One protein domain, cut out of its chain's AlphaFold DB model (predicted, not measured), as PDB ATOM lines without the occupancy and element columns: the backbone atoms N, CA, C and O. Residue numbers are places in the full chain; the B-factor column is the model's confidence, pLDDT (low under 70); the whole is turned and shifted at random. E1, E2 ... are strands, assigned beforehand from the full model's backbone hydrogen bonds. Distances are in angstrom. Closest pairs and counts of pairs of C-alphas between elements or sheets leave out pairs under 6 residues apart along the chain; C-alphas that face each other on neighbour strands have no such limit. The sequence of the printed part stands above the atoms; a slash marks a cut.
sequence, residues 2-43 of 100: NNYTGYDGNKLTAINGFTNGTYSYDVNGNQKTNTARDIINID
ATOM      1  N   ASN A   2     -29.039 -56.740  34.310       91.94
ATOM      2  CA  ASN A   2     -28.635 -55.418  33.823       91.94
ATOM      3  C   ASN A   2     -29.330 -55.118  32.494       91.94
ATOM      4  O   ASN A   2     -29.396 -55.987  31.628       91.94
ATOM      5  N   ASN A   3     -29.800 -53.884  32.346       93.62
ATOM      6  CA  ASN A   3     -30.400 -53.347  31.136       93.62
ATOM      7  C   ASN A   3     -29.465 -52.293  30.538       93.62
ATOM      8  O   ASN A   3     -29.065 -51.345  31.217       93.62
ATOM      9  N   TYR A   4     -29.151 -52.437  29.256       93.75
ATOM     10  CA  TYR A   4     -28.294 -51.520  28.510       93.75
ATOM     11  C   TYR A   4     -29.186 -50.523  27.777       93.75
ATOM     12  O   TYR A   4     -29.902 -50.898  26.852       93.75
ATOM     13  N   THR A   5     -29.222 -49.284  28.261       86.56
ATOM     14  CA  THR A   5     -30.371 -48.383  28.042       86.56
ATOM     15  C   THR A   5     -30.025 -47.073  27.344       86.56
ATOM     16  O   THR A   5     -30.930 -46.418  26.841       86.56
ATOM     17  N   GLY A   6     -28.746 -46.699  27.271       90.50
ATOM     18  CA  GLY A   6     -28.305 -45.489  26.579       90.50
ATOM     19  C   GLY A   6     -27.228 -45.797  25.551       90.50
ATOM     20  O   GLY A   6     -26.308 -46.556  25.857       90.50
ATOM     21  N   TYR A   7     -27.326 -45.196  24.364       95.25
ATOM     22  CA  TYR A   7     -26.324 -45.322  23.308       95.25
ATOM     23  C   TYR A   7     -26.130 -44.002  22.551       95.25
ATOM     24  O   TYR A   7     -27.087 -43.262  22.338       95.25
ATOM     25  N   ASP A   8     -24.897 -43.748  22.117       94.69
ATOM     26  CA  ASP A   8     -24.528 -42.756  21.103       94.69
ATOM     27  C   ASP A   8     -23.801 -43.493  19.967       94.69
ATOM     28  O   ASP A   8     -22.625 -43.857  20.084       94.69
ATOM     29  N   GLY A   9     -24.538 -43.817  18.902       93.62
ATOM     30  CA  GLY A   9     -24.064 -44.714  17.849       93.62
ATOM     31  C   GLY A   9     -23.681 -46.087  18.411       93.62
ATOM     32  O   GLY A   9     -24.506 -46.790  18.990       93.62
ATOM     33  N   ASN A  10     -22.411 -46.463  18.253       93.12
ATOM     34  CA  ASN A  10     -21.849 -47.718  18.761       93.12
ATOM     35  C   ASN A  10     -21.310 -47.626  20.205       93.12
ATOM     36  O   ASN A  10     -20.697 -48.581  20.683       93.12
ATOM     37  N   LYS A  11     -21.500 -46.498  20.901       96.38
ATOM     38  CA  LYS A  11     -20.991 -46.267  22.260       96.38
ATOM     39  C   LYS A  11     -22.122 -46.415  23.272       96.38
ATOM     40  O   LYS A  11     -23.136 -45.735  23.168       96.38
ATOM     41  N   LEU A  12     -21.941 -47.281  24.262       96.56
ATOM     42  CA  LEU A  12     -22.875 -47.455  25.377       96.56
ATOM     43  C   LEU A  12     -22.759 -46.270  26.339       96.56
ATOM     44  O   LEU A  12     -21.673 -46.008  26.828       96.56
ATOM     45  N   THR A  13     -23.850 -45.588  26.675       97.56
ATOM     46  CA  THR A  13     -23.829 -44.415  27.569       97.56
ATOM     47  C   THR A  13     -24.462 -44.669  28.933       97.56
ATOM     48  O   THR A  13     -24.134 -43.960  29.886       97.56
ATOM     49  N   ALA A  14     -25.303 -45.701  29.078       97.69
ATOM     50  CA  ALA A  14     -25.913 -46.039  30.363       97.69
ATOM     51  C   ALA A  14     -26.274 -47.525  30.520       97.69
ATOM     52  O   ALA A  14     -26.821 -48.157  29.607       97.69
ATOM     53  N   ILE A  15     -26.049 -48.047  31.727       97.06
ATOM     54  CA  ILE A  15     -26.612 -49.306  32.224       97.06
ATOM     55  C   ILE A  15     -27.416 -49.053  33.497       97.06
ATOM     56  O   ILE A  15     -27.037 -48.223  34.321       97.06
ATOM     57  N   ASN A  16     -28.504 -49.802  33.663       95.62
ATOM     58  CA  ASN A  16     -29.352 -49.762  34.851       95.62
ATOM     59  C   ASN A  16     -29.688 -51.186  35.323       95.62
ATOM     60  O   ASN A  16     -29.753 -52.111  34.510       95.62
ATOM     61  N   GLY A  17     -29.948 -51.371  36.618       93.69
ATOM     62  CA  GLY A  17     -30.373 -52.650  37.194       93.69
ATOM     63  C   GLY A  17     -29.495 -53.093  38.361       93.69
ATOM     64  O   GLY A  17     -29.381 -52.381  39.354       93.69
ATOM     65  N   PHE A  18     -28.892 -54.282  38.255       93.12
ATOM     66  CA  PHE A  18     -27.996 -54.809  39.295       93.12
ATOM     67  C   PHE A  18     -26.707 -53.984  39.413       93.12
ATOM     68  O   PHE A  18     -26.193 -53.763  40.504       93.12
ATOM     69  N   THR A  19     -26.207 -53.484  38.287       92.69
ATOM     70  CA  THR A  19     -25.151 -52.480  38.215       92.69
ATOM     71  C   THR A  19     -25.718 -51.259  37.516       92.69
ATOM     72  O   THR A  19     -26.312 -51.373  36.445       92.69
ATOM     73  N   ASN A  20     -25.517 -50.094  38.122       95.00
ATOM     74  CA  ASN A  20     -25.897 -48.814  37.546       95.00
ATOM     75  C   ASN A  20     -24.624 -48.071  37.160       95.00
ATOM     76  O   ASN A  20     -23.617 -48.146  37.866       95.00
ATOM     77  N   GLY A  21     -24.653 -47.395  36.020       96.31
ATOM     78  CA  GLY A  21     -23.478 -46.705  35.526       96.31
ATOM     79  C   GLY A  21     -23.748 -45.908  34.271       96.31
ATOM     80  O   GLY A  21     -24.579 -46.263  33.438       96.31
ATOM     81  N   THR A  22     -22.988 -44.839  34.143       97.69
ATOM     82  CA  THR A  22     -22.962 -43.932  33.011       97.69
ATOM     83  C   THR A  22     -21.551 -43.868  32.457       97.69
ATOM     84  O   THR A  22     -20.558 -43.984  33.187       97.69
ATOM     85  N   TYR A  23     -21.483 -43.688  31.146       98.06
ATOM     86  CA  TYR A  23     -20.245 -43.670  30.391       98.06
ATOM     87  C   TYR A  23     -20.270 -42.466  29.463       98.06
ATOM     88  O   TYR A  23     -21.271 -42.200  28.798       98.06
ATOM     89  N   SER A  24     -19.163 -41.737  29.423       98.25
ATOM     90  CA  SER A  24     -18.966 -40.646  28.474       98.25
ATOM     91  C   SER A  24     -17.704 -40.881  27.670       98.25
ATOM     92  O   SER A  24     -16.836 -41.662  28.070       98.25
ATOM     93  N   TYR A  25     -17.614 -40.202  26.533       98.25
ATOM     94  CA  TYR A  25     -16.553 -40.393  25.561       98.25
ATOM     95  C   TYR A  25     -16.045 -39.043  25.069       98.25
ATOM     96  O   TYR A  25     -16.796 -38.066  25.042       98.25
ATOM     97  N   ASP A  26     -14.771 -38.986  24.697       97.00
ATOM     98  CA  ASP A  26     -14.213 -37.846  23.981       97.00
ATOM     99  C   ASP A  26     -14.577 -37.884  22.482       97.00
ATOM    100  O   ASP A  26     -15.253 -38.795  21.994       97.00
ATOM    101  N   VAL A  27     -14.124 -36.868  21.740       95.94
ATOM    102  CA  VAL A  27     -14.373 -36.727  20.295       95.94
ATOM    103  C   VAL A  27     -13.753 -37.853  19.458       95.94
ATOM    104  O   VAL A  27     -14.285 -38.192  18.404       95.94
ATOM    105  N   ASN A  28     -12.672 -38.473  19.940       96.31
ATOM    106  CA  ASN A  28     -12.009 -39.597  19.278       96.31
ATOM    107  C   ASN A  28     -12.669 -40.943  19.629       96.31
ATOM    108  O   ASN A  28     -12.251 -41.985  19.126       96.31
ATOM    109  N   GLY A  29     -13.699 -40.932  20.480       96.62
ATOM    110  CA  GLY A  29     -14.413 -42.123  20.926       96.62
ATOM    111  C   GLY A  29     -13.751 -42.845  22.099       96.62
ATOM    112  O   GLY A  29     -14.186 -43.945  22.445       96.62
ATOM    113  N   ASN A  30     -12.741 -42.257  22.745       98.06
ATOM    114  CA  ASN A  30     -12.160 -42.838  23.951       98.06
ATOM    115  C   ASN A  30     -13.078 -42.601  25.150       98.06
ATOM    116  O   ASN A  30     -13.664 -41.531  25.288       98.06
ATOM    117  N   GLN A  31     -13.190 -43.576  26.049       97.88
ATOM    118  CA  GLN A  31     -14.031 -43.449  27.239       97.88
ATOM    119  C   GLN A  31     -13.432 -42.439  28.232       97.88
ATOM    120  O   GLN A  31     -12.368 -42.671  28.788       97.88
ATOM    121  N   LYS A  32     -14.149 -41.360  28.537       97.88
ATOM    122  CA  LYS A  32     -13.724 -40.341  29.503       97.88
ATOM    123  C   LYS A  32     -14.184 -40.649  30.929       97.88
ATOM    124  O   LYS A  32     -13.442 -40.403  31.875       97.88
ATOM    125  N   THR A  33     -15.375 -41.227  31.097       98.06
ATOM    126  CA  THR A  33     -15.924 -41.596  32.416       98.06
ATOM    127  C   THR A  33     -16.556 -42.983  32.406       98.06
ATOM    128  O   THR A  33     -17.027 -43.457  31.373       98.06
ATOM    129  N   ASN A  34     -16.558 -43.640  33.565       97.12
ATOM    130  CA  ASN A  34     -17.226 -44.916  33.808       97.12
ATOM    131  C   ASN A  34     -17.589 -45.006  35.291       97.12
ATOM    132  O   ASN A  34     -16.795 -45.455  36.122       97.12
ATOM    133  N   THR A  35     -18.797 -44.557  35.619       97.00
ATOM    134  CA  THR A  35     -19.250 -44.453  37.014       97.00
ATOM    135  C   THR A  35     -19.559 -45.812  37.639       97.00
ATOM    136  O   THR A  35     -19.458 -45.948  38.850       97.00
ATOM    137  N   ALA A  36     -19.794 -46.861  36.840       94.94
ATOM    138  CA  ALA A  36     -19.883 -48.239  37.343       94.94
ATOM    139  C   ALA A  36     -18.548 -48.774  37.902       94.94
ATOM    140  O   ALA A  36     -18.505 -49.863  38.476       94.94
ATOM    141  N   ARG A  37     -17.443 -48.058  37.666       94.06
ATOM    142  CA  ARG A  37     -16.090 -48.376  38.144       94.06
ATOM    143  C   ARG A  37     -15.471 -47.215  38.928       94.06
ATOM    144  O   ARG A  37     -14.253 -47.186  39.071       94.06
ATOM    145  N   ASP A  38     -16.285 -46.246  39.347       96.00
ATOM    146  CA  ASP A  38     -15.854 -45.017  40.027       96.00
ATOM    147  C   ASP A  38     -14.860 -44.153  39.224       96.00
ATOM    148  O   ASP A  38     -14.210 -43.260  39.764       96.00
ATOM    149  N   ILE A  39     -14.743 -44.373  37.909       97.31
ATOM    150  CA  ILE A  39     -13.835 -43.615  37.045       97.31
ATOM    151  C   ILE A  39     -14.505 -42.299  36.657       97.31
ATOM    152  O   ILE A  39     -15.430 -42.267  35.840       97.31
ATOM    153  N   ILE A  40     -13.984 -41.205  37.207       97.25
ATOM    154  CA  ILE A  40     -14.523 -39.855  36.988       97.25
ATOM    155  C   ILE A  40     -13.853 -39.086  35.847       97.25
ATOM    156  O   ILE A  40     -14.446 -38.141  35.337       97.25
ATOM    157  N   ASN A  41     -12.628 -39.454  35.462       97.88
ATOM    158  CA  ASN A  41     -11.927 -38.880  34.313       97.88
ATOM    159  C   ASN A  41     -10.772 -39.791  33.880       97.88
ATOM    160  O   ASN A  41     -10.053 -40.332  34.730       97.88
ATOM    161  N   ILE A  42     -10.582 -39.899  32.567       98.44
ATOM    162  CA  ILE A  42      -9.402 -40.479  31.931       98.44
ATOM    163  C   ILE A  42      -8.847 -39.438  30.960       98.44
ATOM    164  O   ILE A  42      -9.553 -39.005  30.050       98.44
ATOM    165  N   ASP A  43      -7.581 -39.071  31.138       98.25
ATOM    166  CA  ASP A  43      -6.847 -38.241  30.187       98.25
ATOM    167  C   ASP A  43      -6.071 -39.125  29.214       98.25
ATOM    168  O   ASP A  43      -5.517 -40.163  29.591       98.25
TER     169      ASP A  43
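What this domain is: This is residues 2 to 43 of the 100 residues of an uncharacterized protein of Pedobacter sp. AK013 (UniProt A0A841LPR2). The model is a single thin, flat sheet of four strands, E1 to E4, that go back and forth side by side, each turning straight back beside the one before in a row of three hairpins. No named helix covers either face; after E4 the last residues, 35 to 43, turn and fold back along the side of E4 away from E3. The printed part has 42 residues, 21 of them in four named strands, in the order E1, E2, E3, E4 both along the chain and across the sheet, with each neighbour pair antiparallel; the class is all strand. The whole is compact, with a radius of gyration of the C-alphas of 10.1 A, and spans 28 by 23 by 7 A.

How they stand to each other: E1, residues 3 to 8, is an edge strand, and its antiparallel neighbour is E2, residues 11 to 16, at 151 degrees between their directions. This hairpin has N 3 and O 16 at 2.8 A and N 8 and O 11 at 2.9 A, both within hydrogen-bond range. E2 is an inner strand and forms the next hairpin with E3, residues 21 to 25, antiparallel at 166 degrees. The C-alphas of Ala 14 and Thr 22 face each other at 4.5 A, and N 23 and O 13 are within hydrogen-bond range at 2.9 A. E3, the other inner strand, forms a hairpin with E4, residues 31 to 34, antiparallel at 169 degrees. The C-alphas of Tyr 25 and Gln 31 face each other at 4.3 A, and N 32 and O 24 are within hydrogen-bond range at 2.7 A. The pairing of E3 is staggered: it pairs with E2 over residues 21 to 22 and with E4 over residues 23 to 25. The two edge strands, E1 and E4, are apart. The four strands form a meander, each strand the antiparallel neighbour of the one before.

Where its parts are: E1 begins at C-alpha 3, (-30.400, -53.347, 31.136), and is 15.7 A from first to last C-alpha. E2 is 15.5 A long and E3 13.7 A. E4 is the shortest at 7.5 A and ends at C-alpha 34, (-17.226, -44.916, 33.808).

The domain as a whole: The two C-alphas farthest apart are those of Phe 18 and Asn 28, at 29.8 A. From edge to edge of the sheet the strands' lines turn by 25 degrees. The printed part has no cut, and the links E1 to E2, E2 to E3 and E3 to E4 are tight. The mean pLDDT of the printed part is 95.8, and no printed residue is under 70.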